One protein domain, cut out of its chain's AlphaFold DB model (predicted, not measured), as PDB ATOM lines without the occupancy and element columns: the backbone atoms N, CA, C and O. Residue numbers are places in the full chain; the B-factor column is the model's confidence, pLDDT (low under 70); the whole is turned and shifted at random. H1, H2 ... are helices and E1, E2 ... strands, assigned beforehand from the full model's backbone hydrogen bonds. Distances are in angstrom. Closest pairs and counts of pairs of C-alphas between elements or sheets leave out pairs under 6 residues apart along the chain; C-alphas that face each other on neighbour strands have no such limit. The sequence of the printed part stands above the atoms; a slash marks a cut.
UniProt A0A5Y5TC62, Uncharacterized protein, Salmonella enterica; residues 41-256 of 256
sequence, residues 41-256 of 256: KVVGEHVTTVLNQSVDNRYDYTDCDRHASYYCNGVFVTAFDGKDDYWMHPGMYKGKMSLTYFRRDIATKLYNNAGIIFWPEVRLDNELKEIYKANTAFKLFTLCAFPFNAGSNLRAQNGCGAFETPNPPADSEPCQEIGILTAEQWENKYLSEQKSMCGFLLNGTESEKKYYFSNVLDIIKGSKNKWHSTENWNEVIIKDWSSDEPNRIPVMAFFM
ATOM      1  N   LYS A  41       1.051 -19.191  30.036       86.75
ATOM      2  CA  LYS A  41       2.249 -19.818  30.591       86.75
ATOM      3  C   LYS A  41       3.099 -20.436  29.485       86.75
ATOM      4  O   LYS A  41       4.291 -20.164  29.433       86.75
ATOM      5  N   VAL A  42       2.481 -21.183  28.571       87.69
ATOM      6  CA  VAL A  42       3.176 -21.813  27.436       87.69
ATOM      7  C   VAL A  42       3.807 -20.757  26.526       87.69
ATOM      8  O   VAL A  42       4.974 -20.876  26.158       87.69
ATOM      9  N   VAL A  43       3.076 -19.682  26.210       85.88
ATOM     10  CA  VAL A  43       3.616 -18.574  25.401       85.88
ATOM     11  C   VAL A  43       4.762 -17.874  26.128       85.88
ATOM     12  O   VAL A  43       5.805 -17.632  25.527       85.88
ATOM     13  N   GLY A  44       4.606 -17.589  27.423       90.00
ATOM     14  CA  GLY A  44       5.654 -16.962  28.230       90.00
ATOM     15  C   GLY A  44       6.929 -17.807  28.324       90.00
ATOM     16  O   GLY A  44       8.032 -17.271  28.200       90.00
ATOM     17  N   GLU A  45       6.800 -19.125  28.488       93.31
ATOM     18  CA  GLU A  45       7.928 -20.068  28.489       93.31
ATOM     19  C   GLU A  45       8.635 -20.113  27.127       93.31
ATOM     20  O   GLU A  45       9.869 -20.095  27.067       93.31
ATOM     21  N   HIS A  46       7.874 -20.101  26.028       91.25
ATOM     22  CA  HIS A  46       8.433 -20.050  24.677       91.25
ATOM     23  C   HIS A  46       9.184 -18.735  24.420       91.25
ATOM     24  O   HIS A  46      10.351 -18.770  24.031       91.25
ATOM     25  N   VAL A  47       8.569 -17.585  24.719       93.44
ATOM     26  CA  VAL A  47       9.204 -16.260  24.596       93.44
ATOM     27  C   VAL A  47      10.483 -16.188  25.432       93.44
ATOM     28  O   VAL A  47      11.521 -15.762  24.933       93.44
ATOM     29  N   THR A  48      10.450 -16.676  26.675       94.19
ATOM     30  CA  THR A  48      11.636 -16.726  27.549       94.19
ATOM     31  C   THR A  48      12.741 -17.596  26.951       94.19
ATOM     32  O   THR A  48      13.919 -17.243  27.010       94.19
ATOM     33  N   THR A  49      12.377 -18.734  26.360       93.94
ATOM     34  CA  THR A  49      13.330 -19.639  25.709       93.94
ATOM     35  C   THR A  49      13.988 -18.970  24.510       93.94
ATOM     36  O   THR A  49      15.217 -18.976  24.423       93.94
ATOM     37  N   VAL A  50      13.203 -18.359  23.620       93.19
ATOM     38  CA  VAL A  50      13.736 -17.682  22.432       93.19
ATOM     39  C   VAL A  50      14.592 -16.485  22.827       93.19
ATOM     40  O   VAL A  50      15.722 -16.385  22.355       93.19
ATOM     41  N   LEU A  51      14.124 -15.641  23.753       95.25
ATOM     42  CA  LEU A  51      14.895 -14.503  24.254       95.25
ATOM     43  C   LEU A  51      16.252 -14.959  24.805       95.25
ATOM     44  O   LEU A  51      17.281 -14.428  24.396       95.25
ATOM     45  N   ASN A  52      16.270 -15.979  25.670       94.69
ATOM     46  CA  ASN A  52      17.513 -16.528  26.211       94.69
ATOM     47  C   ASN A  52      18.405 -17.127  25.116       94.69
ATOM     48  O   ASN A  52      19.612 -16.938  25.147       94.69
ATOM     49  N   GLN A  53      17.862 -17.841  24.130       93.31
ATOM     50  CA  GLN A  53      18.675 -18.371  23.030       93.31
ATOM     51  C   GLN A  53      19.321 -17.250  22.212       93.31
ATOM     52  O   GLN A  53      20.515 -17.317  21.916       93.31
ATOM     53  N   SER A  54      18.554 -16.209  21.893       93.69
ATOM     54  CA  SER A  54      19.007 -15.071  21.103       93.69
ATOM     55  C   SER A  54      20.065 -14.251  21.836       93.69
ATOM     56  O   SER A  54      21.149 -14.031  21.293       93.69
ATOM     57  N   VAL A  55      19.810 -13.832  23.080       93.88
ATOM     58  CA  VAL A  55      20.769 -12.993  23.826       93.88
ATOM     59  C   VAL A  55      22.040 -13.757  24.194       93.88
ATOM     60  O   VAL A  55      23.101 -13.148  24.306       93.88
ATOM     61  N   ASP A  56      21.967 -15.081  24.316       92.44
ATOM     62  CA  ASP A  56      23.107 -15.936  24.660       92.44
ATOM     63  C   ASP A  56      23.944 -16.331  23.449       92.44
ATOM     64  O   ASP A  56      24.936 -17.039  23.612       92.44
ATOM     65  N   ASN A  57      23.535 -15.906  22.249       86.00
ATOM     66  CA  ASN A  57      24.138 -16.332  20.994       86.00
ATOM     67  C   ASN A  57      24.129 -17.867  20.833       86.00
ATOM     68  O   ASN A  57      25.114 -18.467  20.405       86.00
ATOM     69  N   ARG A  58      23.035 -18.510  21.266       82.38
ATOM     70  CA  ARG A  58      22.841 -19.972  21.265       82.38
ATOM     71  C   ARG A  58      21.901 -20.456  20.166       82.38
ATOM     72  O   ARG A  58      21.583 -21.643  20.135       82.38
ATOM     73  N   TYR A  59      21.419 -19.567  19.299       78.25
ATOM     74  CA  TYR A  59      20.650 -20.002  18.146       78.25
ATOM     75  C   TYR A  59      21.609 -20.485  17.056       78.25
ATOM     76  O   TYR A  59      22.218 -19.691  16.339       78.25
ATOM     77  N   ASP A  60      21.778 -21.805  16.994       67.31
ATOM     78  CA  ASP A  60      22.631 -22.479  16.020       67.31
ATOM     79  C   ASP A  60      21.910 -22.581  14.671       67.31
ATOM     80  O   ASP A  60      21.294 -23.588  14.324       67.31
ATOM     81  N   TYR A  61      21.936 -21.475  13.933       73.50
ATOM     82  CA  TYR A  61      21.579 -21.426  12.523       73.50
ATOM     83  C   TYR A  61      22.862 -21.114  11.766       73.50
ATOM     84  O   TYR A  61      23.439 -20.043  11.969       73.50
ATOM     85  N   THR A  62      23.335 -22.061  10.949       75.31
ATOM     86  CA  THR A  62      24.666 -22.007  10.320       75.31
ATOM     87  C   THR A  62      24.925 -20.620   9.721       75.31
ATOM     88  O   THR A  62      24.246 -20.201   8.785       75.31
ATOM     89  N   ASP A  63      25.881 -19.897  10.315       79.69
ATOM     90  CA  ASP A  63      26.312 -18.549   9.919       79.69
ATOM     91  C   ASP A  63      25.177 -17.511   9.722       79.69
ATOM     92  O   ASP A  63      25.272 -16.646   8.851       79.69
ATOM     93  N   CYS A  64      24.081 -17.606  10.489       88.12
ATOM     94  CA  CYS A  64      22.869 -16.786  10.321       88.12
ATOM     95  C   CYS A  64      22.350 -16.740   8.863       88.12
ATOM     96  O   CYS A  64      21.884 -15.700   8.405       88.12
ATOM     97  N   ASP A  65      22.469 -17.829   8.101       89.44
ATOM     98  CA  ASP A  65      22.131 -17.852   6.667       89.44
ATOM     99  C   ASP A  65      22.882 -16.800   5.832       89.44
ATOM    100  O   ASP A  65      22.334 -16.217   4.899       89.44
ATOM    101  N   ARG A  66      24.138 -16.503   6.193       90.25
ATOM    102  CA  ARG A  66      24.976 -15.450   5.585       90.25
ATOM    103  C   ARG A  66      24.495 -14.013   5.832       90.25
ATOM    104  O   ARG A  66      25.075 -13.092   5.258       90.25
ATOM    105  N   HIS A  67      23.505 -13.806   6.698       94.00
ATOM    106  CA  HIS A  67      23.093 -12.478   7.145       94.00
ATOM    107  C   HIS A  67      23.989 -11.977   8.287       94.00
ATOM    108  O   HIS A  67      24.770 -12.718   8.897       94.00
ATOM    109  N   ALA A  68      23.870 -10.691   8.610       95.19
ATOM    110  CA  ALA A  68      24.474 -10.130   9.810       95.19
ATOM    111  C   ALA A  68      23.913 -10.781  11.086       95.19
ATOM    112  O   ALA A  68      22.778 -11.251  11.122       95.19
ATOM    113  N   SER A  69      24.693 -10.760  12.172       93.31
ATOM    114  CA  SER A  69      24.326 -11.505  13.386       93.31
ATOM    115  C   SER A  69      22.987 -11.097  14.013       93.31
ATOM    116  O   SER A  69      22.377 -11.938  14.662       93.31
ATOM    117  N   TYR A  70      22.497  -9.869  13.777       94.38
ATOM    118  CA  TYR A  70      21.179  -9.423  14.246       94.38
ATOM    119  C   TYR A  70      20.003 -10.180  13.615       94.38
ATOM    120  O   TYR A  70      18.899 -10.140  14.151       94.38
ATOM    121  N   TYR A  71      20.221 -10.875  12.495       94.69
ATOM    122  CA  TYR A  71      19.200 -11.706  11.863       94.69
ATOM    123  C   TYR A  71      18.805 -12.883  12.761       94.69
ATOM    124  O   TYR A  71      17.618 -13.180  12.912       94.69
ATOM    125  N   CYS A  72      19.801 -13.542  13.367       92.12
ATOM    126  CA  CYS A  72      19.594 -14.807  14.068       92.12
ATOM    127  C   CYS A  72      19.939 -14.794  15.562       92.12
ATOM    128  O   CYS A  72      19.382 -15.579  16.330       92.12
ATOM    129  N   ASN A  73      20.807 -13.880  15.992       92.88
ATOM    130  CA  ASN A  73      21.254 -13.743  17.371       92.88
ATOM    131  C   ASN A  73      21.045 -12.318  17.888       92.88
ATOM    132  O   ASN A  73      20.955 -11.354  17.130       92.88
ATOM    133  N   GLY A  74      21.026 -12.186  19.211       95.19
ATOM    134  CA  GLY A  74      20.637 -10.963  19.901       95.19
ATOM    135  C   GLY A  74      19.184 -10.570  19.635       95.19
ATOM    136  O   GLY A  74      18.439 -11.267  18.948       95.19
ATOM    137  N   VAL A  75      18.772  -9.459  20.229       96.38
ATOM    138  CA  VAL A  75      17.434  -8.888  20.055       96.38
ATOM    139  C   VAL A  75      17.532  -7.383  19.895       96.38
ATOM    140  O   VAL A  75      18.419  -6.751  20.470       96.38
ATOM    141  N   PHE A  76      16.610  -6.801  19.138       95.94
ATOM    142  CA  PHE A  76      16.433  -5.358  19.131       95.94
ATOM    143  C   PHE A  76      15.471  -4.935  20.231       95.94
ATOM    144  O   PHE A  76      14.448  -5.584  20.463       95.94
ATOM    145  N   VAL A  77      15.815  -3.834  20.889       94.12
ATOM    146  CA  VAL A  77      15.102  -3.305  22.043       94.12
ATOM    147  C   VAL A  77      14.838  -1.818  21.824       94.12
ATOM    148  O   VAL A  77      15.774  -1.058  21.562       94.12
ATOM    149  N   THR A  78      13.581  -1.387  21.939       90.06
ATOM    150  CA  THR A  78      13.279   0.025  22.217       90.06
ATOM    151  C   THR A  78      13.369   0.248  23.717       90.06
ATOM    152  O   THR A  78      13.023  -0.631  24.498       90.06
ATOM    153  N   ALA A  79      13.810   1.429  24.131       86.81
ATOM    154  CA  ALA A  79      13.854   1.797  25.540       86.81
ATOM    155  C   ALA A  79      13.303   3.208  25.735       86.81
ATOM    156  O   ALA A  79      13.950   4.062  26.335       86.81
ATOM    157  N   PHE A  80      12.139   3.474  25.149       76.69
ATOM    158  CA  PHE A  80      11.430   4.736  25.301       76.69
ATOM    159  C   PHE A  80      10.170   4.465  26.118       76.69
ATOM    160  O   PHE A  80       9.375   3.605  25.756       76.69
ATOM    161  N   ASP A  81      10.010   5.187  27.224       64.00
ATOM    162  CA  ASP A  81       8.772   5.201  27.997       64.00
ATOM    163  C   ASP A  81       7.902   6.346  27.473       64.00
ATOM    164  O   ASP A  81       8.365   7.484  27.339       64.00
ATOM    165  N   GLY A  82       6.658   6.033  27.141       62.25
ATOM    166  CA  GLY A  82       5.667   6.977  26.657       62.25
ATOM    167  C   GLY A  82       4.293   6.550  27.152       62.25
ATOM    168  O   GLY A  82       3.982   5.363  27.187       62.25
ATOM    169  N   LYS A  83       3.459   7.523  27.529       58.44
ATOM    170  CA  LYS A  83       2.064   7.269  27.934       58.44
ATOM    171  C   LYS A  83       1.148   6.924  26.751       58.44
ATOM    172  O   LYS A  83       0.007   6.536  26.980       58.44
ATOM    173  N   ASP A  84       1.662   7.059  25.530       66.19
ATOM    174  CA  ASP A  84       0.927   6.944  24.271       66.19
ATOM    175  C   ASP A  84       1.285   5.647  23.518       66.19
ATOM    176  O   ASP A  84       2.140   4.862  23.934       66.19
ATOM    177  N   ASP A  85       0.659   5.427  22.368       67.56
ATOM    178  CA  ASP A  85       0.904   4.331  21.423       67.56
ATOM    179  C   ASP A  85       2.209   4.501  20.619       67.56
ATOM    180  O   ASP A  85       2.302   4.132  19.449       67.56
ATOM    181  N   TYR A  86       3.273   4.997  21.263       66.38
ATOM    182  CA  TYR A  86       4.591   5.216  20.645       66.38
ATOM    183  C   TYR A  86       5.136   3.958  19.945       66.38
ATOM    184  O   TYR A  86       5.940   4.048  19.021       66.38
ATOM    185  N   TRP A  87       4.704   2.782  20.404       66.31
ATOM    186  CA  TRP A  87       5.047   1.479  19.856       66.31
ATOM    187  C   TRP A  87       4.350   1.164  18.524       66.31
ATOM    188  O   TRP A  87       4.880   0.368  17.755       66.31
ATOM    189  N   MET A  88       3.196   1.783  18.244       69.38
ATOM    190  CA  MET A  88       2.485   1.718  16.957       69.38
ATOM    191  C   MET A  88       3.062   2.708  15.943       69.38
ATOM    192  O   MET A  88       3.052   2.434  14.744       69.38
ATOM    193  N   HIS A  89       3.645   3.808  16.430       67.56
ATOM    194  CA  HIS A  89       4.215   4.879  15.610       67.56
ATOM    195  C   HIS A  89       5.687   5.183  15.933       67.56
ATOM    196  O   HIS A  89       6.025   6.339  16.235       67.56
ATOM    197  N   PRO A  90       6.598   4.195  15.909       60.94
ATOM    198  CA  PRO A  90       7.964   4.443  16.317       60.94
ATOM    199  C   PRO A  90       8.787   5.086  15.195       60.94
ATOM    200  O   PRO A  90       9.728   4.516  14.664       60.94
ATOM    201  N   GLY A  91       8.497   6.341  14.888       61.66
ATOM    202  CA  GLY A  91       9.330   7.113  13.969       61.66
ATOM    203  C   GLY A  91       8.709   8.412  13.495       61.66
ATOM    204  O   GLY A  91       8.955   8.866  12.377       61.66
ATOM    205  N   MET A  92       8.038   9.111  14.414       57.25
ATOM    206  CA  MET A  92       7.587  10.494  14.217       57.25
ATOM    207  C   MET A  92       8.725  11.465  13.819       57.25
ATOM    208  O   MET A  92       8.452  12.589  13.400       57.25
ATOM    209  N   TYR A  93      10.003  11.072  13.928       66.75
ATOM    210  CA  TYR A  93      11.153  11.919  13.618       66.75
ATOM    211  C   TYR A  93      12.046  11.331  12.517       66.75
ATOM    212  O   TYR A  93      12.711  10.318  12.713       66.75
ATOM    213  N   LYS A  94      12.097  12.009  11.362       78.38
ATOM    214  CA  LYS A  94      12.937  11.660  10.198       78.38
ATOM    215  C   LYS A  94      12.743  10.221   9.672       78.38
ATOM    216  O   LYS A  94      13.673   9.675   9.091       78.38
ATOM    217  N   GLY A  95      11.566   9.603   9.835       85.75
ATOM    218  CA  GLY A  95      11.227   8.303   9.223       85.75
ATOM    219  C   GLY A  95      12.124   7.135   9.657       85.75
ATOM    220  O   GLY A  95      12.439   6.258   8.846       85.75
ATOM    221  N   LYS A  96      12.590   7.161  10.908       88.88
ATOM    222  CA  LYS A  96      13.520   6.183  11.480       88.88
ATOM    223  C   LYS A  96      13.159   5.835  12.919       88.88
ATOM    224  O   LYS A  96      12.664   6.688  13.657       88.88
ATOM    225  N   MET A  97      13.545   4.634  13.339       89.00
ATOM    226  CA  MET A  97      13.553   4.218  14.742       89.00
ATOM    227  C   MET A  97      14.990   3.967  15.205       89.00
ATOM    228  O   MET A  97      15.796   3.392  14.477       89.00
ATOM    229  N   SER A  98      15.298   4.396  16.429       90.56
ATOM    230  CA  SER A  98      16.551   4.072  17.115       90.56
ATOM    231  C   SER A  98      16.328   2.899  18.059       90.56
ATOM    232  O   SER A  98      15.459   2.969  18.925       90.56
ATOM    233  N   LEU A  99      17.136   1.856  17.925       93.75
ATOM    234  CA  LEU A  99      17.074   0.640  18.727       93.75
ATOM    235  C   LEU A  99      18.405   0.397  19.425       93.75
ATOM    236  O   LEU A  99      19.463   0.708  18.889       93.75
ATOM    237  N   THR A 100      18.363  -0.250  20.581       95.56
ATOM    238  CA  THR A 100      19.543  -0.912  21.134       95.56
ATOM    239  C   THR A 100      19.546  -2.362  20.666       95.56
ATOM    240  O   THR A 100      18.545  -3.068  20.796       95.56
ATOM    241  N   TYR A 101      20.671  -2.830  20.135       96.81
ATOM    242  CA  TYR A 101      20.900  -4.249  19.896       96.81
ATOM    243  C   TYR A 101      21.478  -4.894  21.157       96.81
ATOM    244  O   TYR A 101      22.499  -4.459  21.698       96.81
ATOM    245  N   PHE A 102      20.817  -5.937  21.647       95.12
ATOM    246  CA  PHE A 102      21.142  -6.575  22.911       95.12
ATOM    247  C   PHE A 102      21.588  -8.022  22.701       95.12
ATOM    248  O   PHE A 102      20.848  -8.863  22.192       95.12
ATOM    249  N   ARG A 103      22.805  -8.321  23.154       94.81
ATOM    250  CA  ARG A 103      23.389  -9.664  23.239       94.81
ATOM    251  C   ARG A 103      24.303  -9.701  24.461       94.81
ATOM    252  O   ARG A 103      24.886  -8.680  24.818       94.81
ATOM    253  N   ARG A 104      24.411 -10.838  25.145       93.62
ATOM    254  CA  ARG A 104      25.055 -10.936  26.467       93.62
ATOM    255  C   ARG A 104      26.496 -10.424  26.482       93.62
ATOM    256  O   ARG A 104      26.895  -9.759  27.433       93.62
ATOM    257  N   ASP A 105      27.264 -10.721  25.440       92.44
ATOM    258  CA  ASP A 105      28.674 -10.338  25.298       92.44
ATOM    259  C   ASP A 105      28.890  -8.833  25.064       92.44
ATOM    260  O   ASP A 105      29.982  -8.327  25.307       92.44
ATOM    261  N   ILE A 106      27.852  -8.107  24.648       92.81
ATOM    262  CA  ILE A 106      27.877  -6.659  24.392       92.81
ATOM    263  C   ILE A 106      26.788  -5.904  25.165       92.81
ATOM    264  O   ILE A 106      26.461  -4.763  24.841       92.81
ATOM    265  N   ALA A 107      26.221  -6.533  26.196       91.12
ATOM    266  CA  ALA A 107      25.112  -5.981  26.958       91.12
ATOM    267  C   ALA A 107      25.476  -4.607  27.532       91.12
ATOM    268  O   ALA A 107      26.530  -4.431  28.156       91.12
ATOM    269  N   THR A 108      24.584  -3.648  27.341       88.44
ATOM    270  CA  THR A 108      24.744  -2.258  27.763       88.44
ATOM    271  C   THR A 108      23.502  -1.802  28.522       88.44
ATOM    272  O   THR A 108      22.490  -2.506  28.545       88.44
ATOM    273  N   LYS A 109      23.591  -0.656  29.201       88.75
ATOM    274  CA  LYS A 109      22.407  -0.030  29.793       88.75
ATOM    275  C   LYS A 109      21.444   0.356  28.675       88.75
ATOM    276  O   LYS A 109      21.874   0.645  27.568       88.75
ATOM    277  N   LEU A 110      20.156   0.362  28.968       90.88
ATOM    278  CA  LEU A 110      19.152   0.910  28.065       90.88
ATOM    279  C   LEU A 110      18.944   2.397  28.377       90.88
ATOM    280  O   LEU A 110      19.239   2.837  29.489       90.88
ATOM    281  N   TYR A 111      18.440   3.161  27.405       88.38
ATOM    282  CA  TYR A 111      18.118   4.582  27.594       88.38
ATOM    283  C   TYR A 111      17.086   4.799  28.715       88.38
ATOM    284  O   TYR A 111      17.197   5.739  29.498       88.38
ATOM    285  N   ASN A 112      16.106   3.897  28.817       87.88
ATOM    286  CA  ASN A 112      15.076   3.885  29.852       87.88
ATOM    287  C   ASN A 112      14.786   2.443  30.316       87.88
ATOM    288  O   ASN A 112      15.326   1.481  29.767       87.88
ATOM    289  N   ASN A 113      13.933   2.292  31.327       87.56
ATOM    290  CA  ASN A 113      13.630   1.013  31.975       87.56
ATOM    291  C   ASN A 113      12.417   0.288  31.380       87.56
ATOM    292  O   ASN A 113      12.131  -0.825  31.802       87.56
ATOM    293  N   ALA A 114      11.728   0.893  30.411       88.00
ATOM    294  CA  ALA A 114      10.564   0.309  29.762       88.00
ATOM    295  C   ALA A 114      10.658   0.400  28.238       88.00
ATOM    296  O   ALA A 114      11.270   1.327  27.696       88.00
ATOM    297  N   GLY A 115      10.043  -0.566  27.560       89.38
ATOM    298  CA  GLY A 115      10.045  -0.624  26.105       89.38
ATOM    299  C   GLY A 115       9.593  -1.960  25.531       89.38
ATOM    300  O   GLY A 115       8.878  -2.738  26.169       89.38
ATOM    301  N   ILE A 116      10.029  -2.218  24.301       90.81
ATOM    302  CA  ILE A 116       9.646  -3.372  23.489       90.81
ATOM    303  C   ILE A 116      10.888  -4.163  23.119       90.81
ATOM    304  O   ILE A 116      11.916  -3.591  22.762       90.81
ATOM    305  N   ILE A 117      10.759  -5.482  23.116       94.56
ATOM    306  CA  ILE A 117      11.714  -6.392  22.501       94.56
ATOM    307  C   ILE A 117      11.076  -6.958  21.234       94.56
ATOM    308  O   ILE A 117       9.945  -7.451  21.277       94.56
ATOM    309  N   PHE A 118      11.793  -6.902  20.115       94.69
ATOM    310  CA  PHE A 118      11.326  -7.460  18.847       94.69
ATOM    311  C   PHE A 118      11.763  -8.911  18.658       94.69
ATOM    312  O   PHE A 118      12.818  -9.329  19.149       94.69
ATOM    313  N   TRP A 119      10.963  -9.669  17.909       94.75
ATOM    314  CA  TRP A 119      11.361 -10.994  17.442       94.75
ATOM    315  C   TRP A 119      12.582 -10.893  16.515       94.75
ATOM    316  O   TRP A 119      12.597 -10.037  15.628       94.75
ATOM    317  N   PRO A 120      13.584 -11.782  16.659       93.94
ATOM    318  CA  PRO A 120      14.634 -11.928  15.656       93.94
ATOM    319  C   PRO A 120      14.032 -12.307  14.299       93.94
ATOM    320  O   PRO A 120      13.135 -13.154  14.234       93.94
ATOM    321  N   GLU A 121      14.551 -11.734  13.213       92.56
ATOM    322  CA  GLU A 121      13.995 -11.936  11.868       92.56
ATOM    323  C   GLU A 121      13.989 -13.407  11.441       92.56
ATOM    324  O   GLU A 121      13.016 -13.866  10.846       92.56
ATOM    325  N   VAL A 122      14.994 -14.191  11.845       92.62
ATOM    326  CA  VAL A 122      15.029 -15.635  11.562       92.62
ATOM    327  C   VAL A 122      13.819 -16.385  12.131       92.62
ATOM    328  O   VAL A 122      13.388 -17.386  11.562       92.62
ATOM    329  N   ARG A 123      13.241 -15.916  13.245       92.12
ATOM    330  CA  ARG A 123      12.042 -16.524  13.842       92.12
ATOM    331  C   ARG A 123      10.800 -16.143  13.051       92.12
ATOM    332  O   ARG A 123       9.920 -16.980  12.895       92.12
ATOM    333  N   LEU A 124      10.751 -14.923  12.514       91.81
ATOM    334  CA  LEU A 124       9.678 -14.472  11.623       91.81
ATOM    335  C   LEU A 124       9.666 -15.268  10.314       91.81
ATOM    336  O   LEU A 124       8.609 -15.732   9.892       91.81
ATOM    337  N   ASP A 125      10.838 -15.465   9.709       90.81
ATOM    338  CA  ASP A 125      10.977 -16.164   8.428       90.81
ATOM    339  C   ASP A 125      10.747 -17.686   8.546       90.81
ATOM    340  O   ASP A 125      10.378 -18.327   7.557       90.81
ATOM    341  N   ASN A 126      10.920 -18.257   9.746       89.81
ATOM    342  CA  ASN A 126      10.774 -19.692  10.008       89.81
ATOM    343  C   ASN A 126       9.577 -20.005  10.923       89.81
ATOM    344  O   ASN A 126       8.494 -20.339  10.448       89.81
ATOM    345  N   GLU A 127       9.764 -19.904  12.239       89.69
ATOM    346  CA  GLU A 127       8.822 -20.387  13.262       89.69
ATOM    347  C   GLU A 127       7.468 -19.665  13.250       89.69
ATOM    348  O   GLU A 127       6.428 -20.290  13.453       89.69
ATOM    349  N   LEU A 128       7.465 -18.357  12.989       89.38
ATOM    350  CA  LEU A 128       6.280 -17.496  13.062       89.38
ATOM    351  C   LEU A 128       5.689 -17.181  11.680       89.38
ATOM    352  O   LEU A 128       4.729 -16.412  11.578       89.38
ATOM    353  N   LYS A 129       6.212 -17.795  10.615       89.19
ATOM    354  CA  LYS A 129       5.814 -17.507   9.230       89.19
ATOM    355  C   LYS A 129       4.313 -17.669   8.991       89.19
ATOM    356  O   LYS A 129       3.702 -16.831   8.335       89.19
ATOM    357  N   GLU A 130       3.700 -18.719   9.542       87.06
ATOM    358  CA  GLU A 130       2.260 -18.953   9.368       87.06
ATOM    359  C   GLU A 130       1.400 -17.949  10.152       87.06
ATOM    360  O   GLU A 130       0.313 -17.600   9.693       87.06
ATOM    361  N   ILE A 131       1.896 -17.417  11.277       84.88
ATOM    362  CA  ILE A 131       1.204 -16.369  12.050       84.88
ATOM    363  C   ILE A 131       1.135 -15.074  11.229       84.88
ATOM    364  O   ILE A 131       0.086 -14.432  11.164       84.88
ATOM    365  N   TYR A 132       2.220 -14.734  10.535       85.31
ATOM    366  CA  TYR A 132       2.329 -13.524   9.716       85.31
ATOM    367  C   TYR A 132       1.978 -13.734   8.234       85.31
ATOM    368  O   TYR A 132       2.228 -12.869   7.395       85.31
ATOM    369  N   LYS A 133       1.358 -14.862   7.873       85.94
ATOM    370  CA  LYS A 133       1.016 -15.171   6.477       85.94
ATOM    371  C   LYS A 133      -0.031 -14.230   5.891       85.94
ATOM    372  O   LYS A 133       0.091 -13.816   4.744       85.94
ATOM    373  N   ALA A 134      -1.064 -13.911   6.673       83.12
ATOM    374  CA  ALA A 134      -2.142 -13.016   6.249       83.12
ATOM    375  C   ALA A 134      -1.744 -11.534   6.331       83.12
ATOM    376  O   ALA A 134      -2.250 -10.724   5.565       83.12
ATOM    377  N   ASN A 135      -0.834 -11.194   7.249       84.25
ATOM    378  CA  ASN A 135      -0.330  -9.842   7.468       84.25
ATOM    379  C   ASN A 135       1.184  -9.932   7.643       84.25
ATOM    380  O   ASN A 135       1.662 -10.188   8.745       84.25
ATOM    381  N   THR A 136       1.935  -9.782   6.552       88.75
ATOM    382  CA  THR A 136       3.395  -9.941   6.581       88.75
ATOM    383  C   THR A 136       4.017  -8.994   7.599       88.75
ATOM    384  O   THR A 136       3.813  -7.778   7.511       88.75
ATOM    385  N   ALA A 137       4.778  -9.565   8.538       90.12
ATOM    386  CA  ALA A 137       5.484  -8.815   9.566       90.12
ATOM    387  C   ALA A 137       6.345  -7.712   8.940       90.12
ATOM    388  O   ALA A 137       6.937  -7.899   7.870       90.12
ATOM    389  N   PHE A 138       6.444  -6.570   9.615       89.31
ATOM    390  CA  PHE A 138       7.458  -5.586   9.279       89.31
ATOM    391  C   PHE A 138       8.841  -6.193   9.505       89.31
ATOM    392  O   PHE A 138       9.115  -6.768  10.557       89.31
ATOM    393  N   LYS A 139       9.712  -6.049   8.506       88.56
ATOM    394  CA  LYS A 139      11.140  -6.322   8.670       88.56
ATOM    395  C   LYS A 139      11.799  -5.118   9.327       88.56
ATOM    396  O   LYS A 139      11.427  -3.975   9.043       88.56
ATOM    397  N   LEU A 140      12.782  -5.363  10.182       89.81
ATOM    398  CA  LEU A 140      13.515  -4.308  10.869       89.81
ATOM    399  C   LEU A 140      14.650  -3.858   9.949       89.81
ATOM    400  O   LEU A 140      15.803  -4.242  10.113       89.81
ATOM    401  N   PHE A 141      14.307  -3.061   8.935       91.69
ATOM    402  CA  PHE A 141      15.252  -2.628   7.905       91.69
ATOM    403  C   PHE A 141      16.364  -1.750   8.493       91.69
ATOM    404  O   PHE A 141      16.222  -0.531   8.579       91.69
ATOM    405  N   THR A 142      17.481  -2.367   8.877       95.25
ATOM    406  CA  THR A 142      18.658  -1.692   9.432       95.25
ATOM    407  C   THR A 142      19.293  -0.760   8.403       95.25
ATOM    408  O   THR A 142      19.693  -1.200   7.325       95.25
ATOM    409  N   LEU A 143      19.408   0.519   8.747       96.62
ATOM    410  CA  LEU A 143      20.009   1.561   7.914       96.62
ATOM    411  C   LEU A 143      21.485   1.763   8.257       96.62
ATOM    412  O   LEU A 143      22.327   1.829   7.363       96.62
ATOM    413  N   CYS A 144      21.799   1.837   9.548       98.31
ATOM    414  CA  CYS A 144      23.155   1.994  10.054       98.31
ATOM    415  C   CYS A 144      23.249   1.557  11.520       98.31
ATOM    416  O   CYS A 144      22.235   1.405  12.203       98.31
ATOM    417  N   ALA A 145      24.473   1.365  12.004       98.44
ATOM    418  CA  ALA A 145      24.738   1.023  13.393       98.44
ATOM    419  C   ALA A 145      25.939   1.795  13.952       98.44
ATOM    420  O   ALA A 145      26.944   2.016  13.271       98.44
ATOM    421  N   PHE A 146      25.818   2.166  15.221       97.69
ATOM    422  CA  PHE A 146      26.806   2.892  15.997       97.69
ATOM    423  C   PHE A 146      27.172   2.088  17.254       97.69
ATOM    424  O   PHE A 146      26.279   1.565  17.931       97.69
ATOM    425  N   PRO A 147      28.466   1.998  17.608       96.00
ATOM    426  CA  PRO A 147      28.902   1.302  18.821       96.00
ATOM    427  C   PRO A 147      28.350   1.906  20.123       96.00
ATOM    428  O   PRO A 147      28.162   1.189  21.103       96.00
ATOM    429  N   PHE A 148      28.065   3.211  20.127       94.62
ATOM    430  CA  PHE A 148      27.574   3.973  21.281       94.62
ATOM    431  C   PHE A 148      26.426   4.914  20.874       94.62
ATOM    432  O   PHE A 148      26.016   4.903  19.711       94.62
ATOM    433  N   ASN A 149      25.938   5.757  21.796       93.06
ATOM    434  CA  ASN A 149      24.897   6.744  21.506       93.06
ATOM    435  C   ASN A 149      25.358   7.699  20.398       93.06
ATOM    436  O   ASN A 149      26.306   8.465  20.576       93.06
ATOM    437  N   ALA A 150      24.684   7.663  19.255       92.56
ATOM    438  CA  ALA A 150      25.016   8.449  18.081       92.56
ATOM    439  C   ALA A 150      24.424   9.853  18.124       92.56
ATOM    440  O   ALA A 150      24.820  10.694  17.314       92.56
ATOM    441  N   GLY A 151      23.448  10.103  19.002       91.31
ATOM    442  CA  GLY A 151      22.641  11.315  18.930       91.31
ATOM    443  C   GLY A 151      21.929  11.409  17.580       91.31
ATOM    444  O   GLY A 151      21.891  12.481  16.977       91.31
ATOM    445  N   SER A 152      21.387  10.291  17.078       91.88
ATOM    446  CA  SER A 152      20.876  10.163  15.701       91.88
ATOM    447  C   SER A 152      19.781  11.164  15.316       91.88
ATOM    448  O   SER A 152      19.551  11.413  14.135       91.88
ATOM    449  N   ASN A 153      19.121  11.800  16.286       90.75
ATOM    450  CA  ASN A 153      18.177  12.889  16.020       90.75
ATOM    451  C   ASN A 153      18.866  14.144  15.448       90.75
ATOM    452  O   ASN A 153      18.273  14.891  14.675       90.75
ATOM    453  N   LEU A 154      20.136  14.360  15.776       92.50
ATOM    454  CA  LEU A 154      20.918  15.509  15.327       92.50
ATOM    455  C   LEU A 154      21.671  15.233  14.018       92.50
ATOM    456  O   LEU A 154      22.521  16.029  13.638       92.50
ATOM    457  N   ARG A 155      21.393  14.112  13.341       94.38
ATOM    458  CA  ARG A 155      22.112  13.661  12.144       94.38
ATOM    459  C   ARG A 155      21.252  13.701  10.883       94.38
ATOM    460  O   ARG A 155      20.026  13.552  10.946       94.38
ATOM    461  N   ALA A 156      21.910  13.875   9.741       94.50
ATOM    462  CA  ALA A 156      21.322  13.776   8.408       94.50
ATOM    463  C   ALA A 156      20.930  12.327   8.063       94.50
ATOM    464  O   ALA A 156      21.157  11.402   8.846       94.50
ATOM    465  N   GLN A 157      20.357  12.122   6.870       94.12
ATOM    466  CA  GLN A 157      20.116  10.795   6.272       94.12
ATOM    467  C   GLN A 157      19.414   9.815   7.231       94.12
ATOM    468  O   GLN A 157      19.938   8.751   7.555       94.12
ATOM    469  N   ASN A 158      18.248  10.210   7.754       92.38
ATOM    470  CA  ASN A 158      17.465   9.382   8.679       92.38
ATOM    471  C   ASN A 158      18.248   8.972   9.949       92.38
ATOM    472  O   ASN A 158      17.962   7.944  10.552       92.38
ATOM    473  N   GLY A 159      19.227   9.776  10.369       93.94
ATOM    474  CA  GLY A 159      20.053   9.521  11.548       93.94
ATOM    475  C   GLY A 159      21.380   8.811  11.271       93.94
ATOM    476  O   GLY A 159      22.144   8.598  12.210       93.94
ATOM    477  N   CYS A 160      21.668   8.474  10.012       96.56
ATOM    478  CA  CYS A 160      22.880   7.759   9.610       96.56
ATOM    479  C   CYS A 160      23.999   8.654   9.065       96.56
ATOM    480  O   CYS A 160      25.118   8.176   8.903       96.56
ATOM    481  N   GLY A 161      23.712   9.926   8.780       95.81
ATOM    482  CA  GLY A 161      24.674  10.864   8.210       95.81
ATOM    483  C   GLY A 161      25.464  11.670   9.247       95.81
ATOM    484  O   GLY A 161      25.407  11.425  10.458       95.81
ATOM    485  N   ALA A 162      26.165  12.690   8.748       95.81
ATOM    486  CA  ALA A 162      26.842  13.693   9.567       95.81
ATOM    487  C   ALA A 162      25.867  14.481  10.457       95.81
ATOM    488  O   ALA A 162      24.659  14.529  10.198       95.81
ATOM    489  N   PHE A 163      26.392  15.121  11.505       95.25
ATOM    490  CA  PHE A 163      25.605  16.028  12.342       95.25
ATOM    491  C   PHE A 163      25.082  17.233  11.537       95.25
ATOM    492  O   PHE A 163      25.833  17.911  10.844       95.25
ATOM    493  N   GLU A 164      23.799  17.555  11.699       92.62
ATOM    494  CA  GLU A 164      23.125  18.737  11.144       92.62
ATOM    495  C   GLU A 164      23.005  19.826  12.219       92.62
ATOM    496  O   GLU A 164      21.913  20.223  12.627       92.62
ATOM    497  N   THR A 165      24.143  20.290  12.734       88.69
ATOM    498  CA  THR A 165      24.197  21.386  13.719       88.69
ATOM    499  C   THR A 165      25.049  22.536  13.174       88.69
ATOM    500  O   THR A 165      25.848  22.297  12.272       88.69
ATOM    501  N   PRO A 166      24.921  23.783  13.680       88.25
ATOM    502  CA  PRO A 166      25.692  24.919  13.159       88.25
ATOM    503  C   PRO A 166      27.217  24.736  13.205       88.25
ATOM    504  O   PRO A 166      27.917  25.329  12.395       88.25
ATOM    505  N   ASN A 167      27.718  23.918  14.136       86.44
ATOM    506  CA  ASN A 167      29.128  23.554  14.270       86.44
ATOM    507  C   ASN A 167      29.220  22.028  14.440       86.44
ATOM    508  O   ASN A 167      29.346  21.557  15.577       86.44
ATOM    509  N   PRO A 168      29.078  21.245  13.355       85.69
ATOM    510  CA  PRO A 168      29.077  19.798  13.467       85.69
ATOM    511  C   PRO A 168      30.461  19.320  13.914       85.69
ATOM    512  O   PRO A 168      31.476  19.864  13.467       85.69
ATOM    513  N   PRO A 169      30.538  18.307  14.791       87.56
ATOM    514  CA  PRO A 169      31.805  17.657  15.056       87.56
ATOM    515  C   PRO A 169      32.406  17.109  13.758       87.56
ATOM    516  O   PRO A 169      31.686  16.547  12.928       87.56
ATOM    517  N   ALA A 170      33.722  17.257  13.606       87.81
ATOM    518  CA  ALA A 170      34.441  16.702  12.466       87.81
ATOM    519  C   ALA A 170      34.288  15.175  12.402       87.81
ATOM    520  O   ALA A 170      34.124  14.515  13.435       87.81
ATOM    521  N   ASP A 171      34.373  14.638  11.183       92.06
ATOM    522  CA  ASP A 171      34.396  13.202  10.902       92.06
ATOM    523  C   ASP A 171      33.192  12.468  11.520       92.06
ATOM    524  O   ASP A 171      33.334  11.450  12.205       92.06
ATOM    525  N   SER A 172      31.999  13.040  11.336       94.00
ATOM    526  CA  SER A 172      30.725  12.475  11.802       94.00
ATOM    527  C   SER A 172      29.891  11.858  10.683       94.00
ATOM    528  O   SER A 172      28.855  11.256  10.961       94.00
ATOM    529  N   GLU A 173      30.340  12.003   9.441       95.94
ATOM    530  CA  GLU A 173      29.849  11.344   8.239       95.94
ATOM    531  C   GLU A 173      29.790   9.814   8.422       95.94
ATOM    532  O   GLU A 173      30.416   9.265   9.335       95.94
ATOM    533  N   PRO A 174      29.060   9.086   7.562       98.00
ATOM    534  CA  PRO A 174      29.112   7.631   7.562       98.00
ATOM    535  C   PRO A 174      30.550   7.109   7.438       98.00
ATOM    536  O   PRO A 174      31.330   7.613   6.632       98.00
ATOM    537  N   CYS A 175      30.906   6.076   8.208       98.50
ATOM    538  CA  CYS A 175      32.292   5.602   8.311       98.50
ATOM    539  C   CYS A 175      32.897   5.273   6.940       98.50
ATOM    540  O   CYS A 175      34.034   5.646   6.645       98.50
ATOM    541  N   GLN A 176      32.102   4.640   6.074       97.94
ATOM    542  CA  GLN A 176      32.501   4.297   4.716       97.94
ATOM    543  C   GLN A 176      32.836   5.520   3.845       97.94
ATOM    544  O   GLN A 176      33.712   5.417   2.990       97.94
ATOM    545  N   GLU A 177      32.193   6.671   4.061       97.62
ATOM    546  CA  GLU A 177      32.416   7.894   3.272       97.62
ATOM    547  C   GLU A 177      33.734   8.594   3.631       97.62
ATOM    548  O   GLU A 177      34.337   9.252   2.786       97.62
ATOM    549  N   ILE A 178      34.222   8.400   4.859       96.88
ATOM    550  CA  ILE A 178      35.479   8.985   5.358       96.88
ATOM    551  C   ILE A 178      36.623   7.964   5.451       96.88
ATOM    552  O   ILE A 178      37.658   8.228   6.061       96.88
ATOM    553  N   GLY A 179      36.455   6.788   4.837       97.75
ATOM    554  CA  GLY A 179      37.503   5.768   4.730       97.75
ATOM    555  C   GLY A 179      37.742   4.937   5.996       97.75
ATOM    556  O   GLY A 179      38.762   4.248   6.086       97.75
ATOM    557  N   ILE A 180      36.820   4.961   6.961       98.12
ATOM    558  CA  ILE A 180      36.846   4.097   8.145       98.12
ATOM    559  C   ILE A 180      36.043   2.829   7.833       98.12
ATOM    560  O   ILE A 180      34.818   2.843   7.759       98.12
ATOM    561  N   LEU A 181      36.738   1.710   7.631       98.19
ATOM    562  CA  LEU A 181      36.154   0.446   7.158       98.19
ATOM    563  C   LEU A 181      36.331  -0.715   8.144       98.19
ATOM    564  O   LEU A 181      35.842  -1.815   7.892       98.19
ATOM    565  N   THR A 182      37.053  -0.497   9.242       98.62
ATOM    566  CA  THR A 182      37.398  -1.530  10.225       98.62
ATOM    567  C   THR A 182      37.186  -1.027  11.647       98.62
ATOM    568  O   THR A 182      37.250   0.179  11.909       98.62
ATOM    569  N   ALA A 183      36.991  -1.962  12.576       98.25
ATOM    570  CA  ALA A 183      36.966  -1.680  14.005       98.25
ATOM    571  C   ALA A 183      38.245  -0.968  14.475       98.25
ATOM    572  O   ALA A 183      38.166   0.030  15.182       98.25
ATOM    573  N   GLU A 184      39.419  -1.417  14.019       97.75
ATOM    574  CA  GLU A 184      40.710  -0.824  14.389       97.75
ATOM    575  C   GLU A 184      40.829   0.643  13.947       97.75
ATOM    576  O   GLU A 184      41.219   1.504  14.735       97.75
ATOM    577  N   GLN A 185      40.458   0.953  12.701       97.81
ATOM    578  CA  GLN A 185      40.468   2.334  12.205       97.81
ATOM    579  C   GLN A 185      39.526   3.228  13.015       97.81
ATOM    580  O   GLN A 185      39.885   4.360  13.338       97.81
ATOM    581  N   TRP A 186      38.345   2.712  13.361       97.62
ATOM    582  CA  TRP A 186      37.385   3.429  14.191       97.62
ATOM    583  C   TRP A 186      37.955   3.688  15.591       97.62
ATOM    584  O   TRP A 186      37.930   4.819  16.073       97.62
ATOM    585  N   GLU A 187      38.532   2.666  16.230       95.81
ATOM    586  CA  GLU A 187      39.101   2.780  17.575       95.81
ATOM    587  C   GLU A 187      40.257   3.786  17.627       95.81
ATOM    588  O   GLU A 187      40.282   4.657  18.501       95.81
ATOM    589  N   ASN A 188      41.172   3.715  16.657       94.81
ATOM    590  CA  ASN A 188      42.305   4.635  16.539       94.81
ATOM    591  C   ASN A 188      41.861   6.093  16.369       94.81
ATOM    592  O   ASN A 188      42.549   7.005  16.830       94.81
ATOM    593  N   LYS A 189      40.717   6.315  15.711       94.62
ATOM    594  CA  LYS A 189      40.181   7.652  15.461       94.62
ATOM    595  C   LYS A 189      39.446   8.225  16.673       94.62
ATOM    596  O   LYS A 189      39.676   9.383  17.010       94.62
ATOM    597  N   TYR A 190      38.563   7.448  17.303       94.19
ATOM    598  CA  TYR A 190      37.554   8.005  18.214       94.19
ATOM    599  C   TYR A 190      37.781   7.711  19.698       94.19
ATOM    600  O   TYR A 190      37.203   8.400  20.536       94.19
ATOM    601  N   LEU A 191      38.623   6.741  20.078       91.12
ATOM    602  CA  LEU A 191      38.807   6.434  21.505       91.12
ATOM    603  C   LEU A 191      39.580   7.507  22.274       91.12
ATOM    604  O   LEU A 191      39.354   7.662  23.475       91.12
ATOM    605  N   SER A 192      40.471   8.241  21.606       86.81
ATOM    606  CA  SER A 192      41.224   9.349  22.206       86.81
ATOM    607  C   SER A 192      40.409  10.644  22.266       86.81
ATOM    608  O   SER A 192      40.533  11.401  23.229       86.81
ATOM    609  N   GLU A 193      39.543  10.883  21.277       83.12
ATOM    610  CA  GLU A 193      38.695  12.071  21.174       83.12
ATOM    611  C   GLU A 193      37.218  11.678  21.027       83.12
ATOM    612  O   GLU A 193      36.617  11.736  19.958       83.12
ATOM    613  N   GLN A 194      36.612  11.315  22.160       84.12
ATOM    614  CA  GLN A 194      35.237  10.804  22.274       84.12
ATOM    615  C   GLN A 194      34.168  11.909  22.176       84.12
ATOM    616  O   GLN A 194      33.175  11.907  22.901       84.12
ATOM    617  N   LYS A 195      34.399  12.910  21.320       76.56
ATOM    618  CA  LYS A 195      33.472  14.030  21.079       76.56
ATOM    619  C   LYS A 195      32.460  13.727  19.976       76.56
ATOM    620  O   LYS A 195      31.417  14.366  19.909       76.56
ATOM    621  N   SER A 196      32.802  12.800  19.085       85.25
ATOM    622  CA  SER A 196      32.009  12.387  17.931       85.25
ATOM    623  C   SER A 196      32.428  10.993  17.488       85.25
ATOM    624  O   SER A 196      33.440  10.469  17.948       85.25
ATOM    625  N   MET A 197      31.645  10.411  16.589       94.06
ATOM    626  CA  MET A 197      31.971   9.184  15.879       94.06
ATOM    627  C   MET A 197      31.209   9.111  14.559       94.06
ATOM    628  O   MET A 197      30.104   9.657  14.439       94.06
ATOM    629  N   CYS A 198      31.765   8.372  13.608       97.25
ATOM    630  CA  CYS A 198      31.014   7.862  12.473       97.25
ATOM    631  C   CYS A 198      30.213   6.609  12.868       97.25
ATOM    632  O   CYS A 198      30.555   5.903  13.827       97.25
ATOM    633  N   GLY A 199      29.156   6.331  12.104       97.88
ATOM    634  CA  GLY A 199      28.410   5.071  12.140       97.88
ATOM    635  C   GLY A 199      28.584   4.295  10.845       97.88
ATOM    636  O   GLY A 199      28.839   4.879   9.791       97.88
ATOM    637  N   PHE A 200      28.435   2.977  10.914       98.69
ATOM    638  CA  PHE A 200      28.552   2.123   9.741       98.69
ATOM    639  C   PHE A 200      27.205   1.991   9.033       98.69
ATOM    640  O   PHE A 200      26.219   1.590   9.654       98.69
ATOM    641  N   LEU A 201      27.164   2.274   7.728       98.50
ATOM    642  CA  LEU A 201      25.983   2.009   6.899       98.50
ATOM    643  C   LEU A 201      25.749   0.503   6.736       98.50
ATOM    644  O   LEU A 201      26.696  -0.266   6.568       98.50
ATOM    645  N   LEU A 202      24.477   0.105   6.739       97.81
ATOM    646  CA  LEU A 202      24.000  -1.274   6.586       97.81
ATOM    647  C   LEU A 202      23.029  -1.407   5.397       97.81
ATOM    648  O   LEU A 202      22.130  -2.244   5.396       97.81
ATOM    649  N   ASN A 203      23.205  -0.579   4.368       91.50
ATOM    650  CA  ASN A 203      22.365  -0.535   3.165       91.50
ATOM    651  C   ASN A 203      22.969  -1.270   1.945       91.50
ATOM    652  O   ASN A 203      22.384  -1.222   0.865       91.50
ATOM    653  N   GLY A 204      24.112  -1.945   2.116       93.44
ATOM    654  CA  GLY A 204      24.788  -2.723   1.072       93.44
ATOM    655  C   GLY A 204      24.256  -4.153   0.905       93.44
ATOM    656  O   GLY A 204      23.142  -4.490   1.310       93.44
ATOM    657  N   THR A 205      25.076  -5.016   0.310       96.75
ATOM    658  CA  THR A 205      24.848  -6.469   0.210       96.75
ATOM    659  C   THR A 205      24.818  -7.140   1.589       96.75
ATOM    660  O   THR A 205      25.370  -6.612   2.552       96.75
ATOM    661  N   GLU A 206      24.240  -8.343   1.706       94.81
ATOM    662  CA  GLU A 206      24.241  -9.085   2.982       94.81
ATOM    663  C   GLU A 206      25.657  -9.344   3.518       94.81
ATOM    664  O   GLU A 206      25.898  -9.218   4.718       94.81
ATOM    665  N   SER A 207      26.632  -9.595   2.634       96.50
ATOM    666  CA  SER A 207      28.042  -9.708   3.021       96.50
ATOM    667  C   SER A 207      28.603  -8.413   3.609       96.50
ATOM    668  O   SER A 207      29.325  -8.461   4.604       96.50
ATOM    669  N   GLU A 208      28.259  -7.258   3.033       97.44
ATOM    670  CA  GLU A 208      28.697  -5.956   3.547       97.44
ATOM    671  C   GLU A 208      28.017  -5.631   4.875       97.44
ATOM    672  O   GLU A 208      28.696  -5.249   5.824       97.44
ATOM    673  N   LYS A 209      26.700  -5.852   4.988       97.56
ATOM    674  CA  LYS A 209      25.964  -5.686   6.252       97.56
ATOM    675  C   LYS A 209      26.569  -6.546   7.353       97.56
ATOM    676  O   LYS A 209      26.827  -6.052   8.448       97.56
ATOM    677  N   LYS A 210      26.839  -7.819   7.056       96.75
ATOM    678  CA  LYS A 210      27.471  -8.755   7.987       96.75
ATOM    679  C   LYS A 210      28.845  -8.265   8.433       96.75
ATOM    680  O   LYS A 210      29.121  -8.254   9.631       96.75
ATOM    681  N   TYR A 211      29.680  -7.839   7.489       98.00
ATOM    682  CA  TYR A 211      31.019  -7.334   7.770       98.00
ATOM    683  C   TYR A 211      30.992  -6.060   8.628       98.00
ATOM    684  O   TYR A 211      31.622  -6.001   9.684       98.00
ATOM    685  N   TYR A 212      30.228  -5.045   8.225       98.62
ATOM    686  CA  TYR A 212      30.178  -3.772   8.941       98.62
ATOM    687  C   TYR A 212      29.489  -3.887  10.300       98.62
ATOM    688  O   TYR A 212      29.965  -3.306  11.274       98.62
ATOM    689  N   PHE A 213      28.436  -4.697  10.416       98.31
ATOM    690  CA  PHE A 213      27.837  -4.964  11.719       98.31
ATOM    691  C   PHE A 213      28.794  -5.732  12.642       98.31
ATOM    692  O   PHE A 213      28.851  -5.430  13.829       98.31
ATOM    693  N   SER A 214      29.601  -6.668  12.119       97.50
ATOM    694  CA  SER A 214      30.653  -7.322  12.914       97.50
ATOM    695  C   SER A 214      31.657  -6.309  13.461       97.50
ATOM    696  O   SER A 214      31.956  -6.355  14.648       97.50
ATOM    697  N   ASN A 215      32.098  -5.343  12.645       98.56
ATOM    698  CA  ASN A 215      32.982  -4.274  13.114       98.56
ATOM    699  C   ASN A 215      32.353  -3.470  14.262       98.56
ATOM    700  O   ASN A 215      33.028  -3.201  15.249       98.56
ATOM    701  N   VAL A 216      31.056  -3.139  14.186       98.31
ATOM    702  CA  VAL A 216      30.345  -2.472  15.294       98.31
ATOM    703  C   VAL A 216      30.400  -3.313  16.572       98.31
ATOM    704  O   VAL A 216      30.705  -2.788  17.642       98.31
ATOM    705  N   LEU A 217      30.147  -4.620  16.476       97.25
ATOM    706  CA  LEU A 217      30.214  -5.525  17.626       97.25
ATOM    707  C   LEU A 217      31.626  -5.629  18.208       97.25
ATOM    708  O   LEU A 217      31.775  -5.656  19.432       97.25
ATOM    709  N   ASP A 218      32.643  -5.686  17.352       97.69
ATOM    710  CA  ASP A 218      34.042  -5.771  17.763       97.69
ATOM    711  C   ASP A 218      34.484  -4.490  18.473       97.69
ATOM    712  O   ASP A 218      35.086  -4.580  19.544       97.69
ATOM    713  N   ILE A 219      34.070  -3.315  17.978       97.31
ATOM    714  CA  ILE A 219      34.292  -2.037  18.665       97.31
ATOM    715  C   ILE A 219      33.641  -2.063  20.047       97.31
ATOM    716  O   ILE A 219      34.308  -1.756  21.035       97.31
ATOM    717  N   ILE A 220      32.364  -2.453  20.163       95.88
ATOM    718  CA  ILE A 220      31.679  -2.482  21.468       95.88
ATOM    719  C   ILE A 220      32.455  -3.363  22.455       95.88
ATOM    720  O   ILE A 220      32.683  -2.957  23.595       95.88
ATOM    721  N   LYS A 221      32.917  -4.544  22.027       94.31
ATOM    722  CA  LYS A 221      33.715  -5.452  22.867       94.31
ATOM    723  C   LYS A 221      35.077  -4.864  23.241       94.31
ATOM    724  O   LYS A 221      35.467  -4.944  24.406       94.31
ATOM    725  N   GLY A 222      35.788  -4.285  22.274       93.25
ATOM    726  CA  GLY A 222      37.149  -3.761  22.425       93.25
ATOM    727  C   GLY A 222      37.237  -2.434  23.184       93.25
ATOM    728  O   GLY A 222      38.284  -2.115  23.768       93.25
ATOM    729  N   SER A 223      36.131  -1.685  23.236       90.94
ATOM    730  CA  SER A 223      36.102  -0.317  23.761       90.94
ATOM    731  C   SER A 223      35.118  -0.052  24.902       90.94
ATOM    732  O   SER A 223      35.146   1.047  25.453       90.94
ATOM    733  N   LYS A 224      34.333  -1.038  25.361       80.88
ATOM    734  CA  LYS A 224      33.343  -0.871  26.449       80.88
ATOM    735  C   LYS A 224      33.866  -0.149  27.698       80.88
ATOM    736  O   LYS A 224      33.145   0.642  28.293       80.88
ATOM    737  N   ASN A 225      35.109  -0.426  28.096       84.88
ATOM    738  CA  ASN A 225      35.741   0.174  29.282       84.88
ATOM    739  C   ASN A 225      36.614   1.399  28.955       84.88
ATOM    740  O   ASN A 225      37.173   2.012  29.861       84.88
ATOM    741  N   LYS A 226      36.770   1.717  27.667       89.31
ATOM    742  CA  LYS A 226      37.560   2.845  27.163       89.31
ATOM    743  C   LYS A 226      36.664   4.022  26.786       89.31
ATOM    744  O   LYS A 226      37.116   5.155  26.857       89.31
ATOM    745  N   TRP A 227      35.411   3.773  26.413       88.44
ATOM    746  CA  TRP A 227      34.422   4.815  26.154       88.44
ATOM    747  C   TRP A 227      33.852   5.353  27.471       88.44
ATOM    748  O   TRP A 227      33.189   4.636  28.220       88.44
ATOM    749  N   HIS A 228      34.146   6.614  27.774       85.31
ATOM    750  CA  HIS A 228      33.878   7.264  29.055       85.31
ATOM    751  C   HIS A 228      32.560   8.047  29.089       85.31
ATOM    752  O   HIS A 228      32.200   8.573  30.143       85.31
ATOM    753  N   SER A 229      31.821   8.113  27.977       83.25
ATOM    754  CA  SER A 229      30.469   8.676  27.995       83.25
ATOM    755  C   SER A 229      29.558   7.856  28.909       83.25
ATOM    756  O   SER A 229      29.571   6.624  28.897       83.25
ATOM    757  N   THR A 230      28.712   8.547  29.671       80.31
ATOM    758  CA  THR A 230      27.632   7.920  30.445       80.31
ATOM    759  C   THR A 230      26.538   7.332  29.553       80.31
ATOM    760  O   THR A 230      25.751   6.510  30.016       80.31
ATOM    761  N   GLU A 231      26.507   7.727  28.279       83.19
ATOM    762  CA  GLU A 231      25.564   7.288  27.249       83.19
ATOM    763  C   GLU A 231      26.207   6.203  26.374       83.19
ATOM    764  O   GLU A 231      26.497   6.387  25.192       83.19
ATOM    765  N   ASN A 232      26.514   5.063  26.991       85.88
ATOM    766  CA  ASN A 232      27.269   3.977  26.364       85.88
ATOM    767  C   ASN A 232      26.387   2.842  25.812       85.88
ATOM    768  O   ASN A 232      26.867   1.720  25.618       85.88
ATOM    769  N   TRP A 233      25.100   3.100  25.570       91.56
ATOM    770  CA  TRP A 233      24.260   2.177  24.808       91.56
ATOM    771  C   TRP A 233      24.646   2.199  23.337       91.56
ATOM    772  O   TRP A 233      24.927   3.262  22.798       91.56
ATOM    773  N   ASN A 234      24.656   1.039  22.683       95.19
ATOM    774  CA  ASN A 234      24.773   1.004  21.230       95.19
ATOM    775  C   ASN A 234      23.466   1.488  20.594       95.19
ATOM    776  O   ASN A 234      22.394   1.396  21.206       95.19
ATOM    777  N   GLU A 235      23.574   1.987  19.369       95.50
ATOM    778  CA  GLU A 235      22.444   2.539  18.636       95.50
ATOM    779  C   GLU A 235      22.402   1.960  17.220       95.50
ATOM    780  O   GLU A 235      23.310   2.160  16.415       95.50
ATOM    781  N   VAL A 236      21.337   1.229  16.906       96.69
ATOM    782  CA  VAL A 236      21.044   0.718  15.567       96.69
ATOM    783  C   VAL A 236      19.834   1.454  15.032       96.69
ATOM    784  O   VAL A 236      18.770   1.471  15.651       96.69
ATOM    785  N   ILE A 237      20.000   2.063  13.867       95.31
ATOM    786  CA  ILE A 237      18.936   2.795  13.202       95.31
ATOM    787  C   ILE A 237      18.253   1.862  12.223       95.31
ATOM    788  O   ILE A 237      18.912   1.264  11.368       95.31
ATOM    789  N   ILE A 238      16.933   1.779  12.314       93.12
ATOM    790  CA  ILE A 238      16.114   1.116  11.309       93.12
ATOM    791  C   ILE A 238      15.205   2.123  10.613       93.12
ATOM    792  O   ILE A 238      14.881   3.182  11.159       93.12
ATOM    793  N   LYS A 239      14.757   1.769   9.412       90.44
ATOM    794  CA  LYS A 239      13.665   2.475   8.750       90.44
ATOM    795  C   LYS A 239      12.378   2.261   9.543       90.44
ATOM    796  O   LYS A 239      12.063   1.125   9.895       90.44
ATOM    797  N   ASP A 240      11.647   3.340   9.794       85.12
ATOM    798  CA  ASP A 240      10.318   3.256  10.401       85.12
ATOM    799  C   ASP A 240       9.300   2.620   9.429       85.12
ATOM    800  O   ASP A 240       9.493   2.612   8.204       85.12
ATOM    801  N   TRP A 241       8.209   2.087   9.970       81.62
ATOM    802  CA  TRP A 241       7.050   1.638   9.213       81.62
ATOM    803  C   TRP A 241       6.013   2.760   9.106       81.62
ATOM    804  O   TRP A 241       5.576   3.356  10.081       81.62
ATOM    805  N   SER A 242       5.592   3.049   7.877       67.56
ATOM    806  CA  SER A 242       4.714   4.184   7.571       67.56
ATOM    807  C   SER A 242       3.225   3.916   7.803       67.56
ATOM    808  O   SER A 242       2.407   4.775   7.480       67.56
ATOM    809  N   SER A 243       2.851   2.713   8.245       71.00
ATOM    810  CA  SER A 243       1.455   2.309   8.395       71.00
ATOM    811  C   SER A 243       1.126   1.932   9.834       71.00
ATOM    812  O   SER A 243       1.866   1.206  10.497       71.00
ATOM    813  N   ASP A 244      -0.027   2.423  10.285       75.38
ATOM    814  CA  ASP A 244      -0.653   2.050  11.549       75.38
ATOM    815  C   ASP A 244      -1.278   0.651  11.432       75.38
ATOM    816  O   ASP A 244      -2.484   0.477  11.251       75.38
ATOM    817  N   GLU A 245      -0.419  -0.368  11.424       83.31
ATOM    818  CA  GLU A 245      -0.814  -1.771  11.306       83.31
ATOM    819  C   GLU A 245      -0.209  -2.589  12.456       83.31
ATOM    820  O   GLU A 245       0.768  -3.323  12.263       83.31
ATOM    821  N   PRO A 246      -0.781  -2.504  13.674       82.62
ATOM    822  CA  PRO A 246      -0.245  -3.173  14.863       82.62
ATOM    823  C   PRO A 246      -0.047  -4.680  14.698       82.62
ATOM    824  O   PRO A 246       0.872  -5.264  15.264       82.62
ATOM    825  N   ASN A 247      -0.890  -5.318  13.883       85.88
ATOM    826  CA  ASN A 247      -0.825  -6.745  13.574       85.88
ATOM    827  C   ASN A 247       0.393  -7.151  12.721       85.88
ATOM    828  O   ASN A 247       0.622  -8.346  12.540       85.88
ATOM    829  N   ARG A 248       1.164  -6.189  12.201       88.69
ATOM    830  CA  ARG A 248       2.400  -6.424  11.441       88.69
ATOM    831  C   ARG A 248       3.659  -6.154  12.259       88.69
ATOM    832  O   ARG A 248       4.739  -6.565  11.843       88.69
ATOM    833  N   ILE A 249       3.555  -5.495  13.410       88.81
ATOM    834  CA  ILE A 249       4.718  -5.172  14.238       88.81
ATOM    835  C   ILE A 249       5.218  -6.463  14.914       88.81
ATOM    836  O   ILE A 249       4.442  -7.132  15.603       88.81
ATOM    837  N   PRO A 250       6.498  -6.853  14.744       91.56
ATOM    838  CA  PRO A 250       7.026  -8.111  15.268       91.56
ATOM    839  C   PRO A 250       7.383  -8.013  16.760       91.56
ATOM    840  O   PRO A 250       8.526  -8.241  17.162       91.56
ATOM    841  N   VAL A 251       6.411  -7.661  17.602       91.25
ATOM    842  CA  VAL A 251       6.595  -7.559  19.055       91.25
ATOM    843  C   VAL A 251       6.759  -8.950  19.667       91.25
ATOM    844  O   VAL A 251       5.875  -9.799  19.545       91.25
ATOM    845  N   MET A 252       7.874  -9.165  20.366       93.12
ATOM    846  CA  MET A 252       8.102 -10.363  21.177       93.12
ATOM    847  C   MET A 252       7.637 -10.163  22.618       93.12
ATOM    848  O   MET A 252       6.950 -11.024  23.167       93.12
ATOM    849  N   ALA A 253       8.014  -9.045  23.239       92.50
ATOM    850  CA  ALA A 253       7.677  -8.756  24.628       92.50
ATOM    851  C   ALA A 253       7.682  -7.252  24.920       92.50
ATOM    852  O   ALA A 253       8.386  -6.487  24.265       92.50
ATOM    853  N   PHE A 254       6.952  -6.866  25.964       90.12
ATOM    854  CA  PHE A 254       7.111  -5.583  26.646       90.12
ATOM    855  C   PHE A 254       7.903  -5.805  27.939       90.12
ATOM    856  O   PHE A 254       7.757  -6.854  28.572       90.12
ATOM    857  N   PHE A 255       8.718  -4.832  28.338       89.38
ATOM    858  CA  PHE A 255       9.446  -4.853  29.610       89.38
ATOM    859  C   PHE A 255       9.267  -3.532  30.360       89.38
ATOM    860  O   PHE A 255       8.977  -2.504  29.743       89.38
ATOM    861  N   MET A 256       9.416  -3.595  31.684       83.81
ATOM    862  CA  MET A 256       9.346  -2.472  32.619       83.81
ATOM    863  C   MET A 256      10.066  -2.795  33.930       83.81
ATOM    864  O   MET A 256      10.241  -4.008  34.206       83.81
TER     865      MET A 256
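AT A GLANCE: This is residues 41 to 256 of the 256 residues of an uncharacterized protein of Salmonella enterica (UniProt A0A5Y5TC62). With little regular structure, long loops surround a strongly twisted sheet, E1, E2, E5, E4, antiparallel; H6 covers its E4 edge, and the pair E3 and E6 adjoins E1. The 216 printed residues, compact with 16.9 A radius of gyration of the C-alphas, span 50 by 37 by 32 A. The class is mixed: six helices and six strands, H1 H2 E1 E2 E3 H3 E4 H4 H5 H6 E5 E6, hold 84 residues.

IN THESE COORDINATES: H1, 41 to 55, begins at C-alpha (2.249, -19.818, 30.591). H2 is 62 to 66, E1 75 to 77, E2 96 to 102, E3 115 to 118, H3 121 to 125, E4 142 to 146, H4 175 to 178, H5 183 to 190, H6 206 to 223, 25.5 A long, E5 235 to 239, E6 251 to 255, ending at C-alpha (9.446, -4.853, 29.610).

HOW THE PARTS SIT: Within hydrogen-bond range are N 75 and O 102 in hairpin E1 and E2, 2.9 A, N 99 and O 236, 2.8 A, N 146 and O 235, 2.8 A, and, for E3 and E6, N 117 and O 253, 2.8 A. H6 runs along E4, height 10.0 A over the sheet. It touches H5, C-alphas 183 and 215 closest at 4.8 A. H1 only grazes the sheet. H1, H3, H5 and H6 have every O i to N i+4 pair within range, H2 0 of 1 but 2 of 2 i+3 pairs.

THE WHOLE: The printed part has no cut. Residues 147 to 174 form a long link. Residues 60, 81 to 93 and 242 have pLDDT under 70.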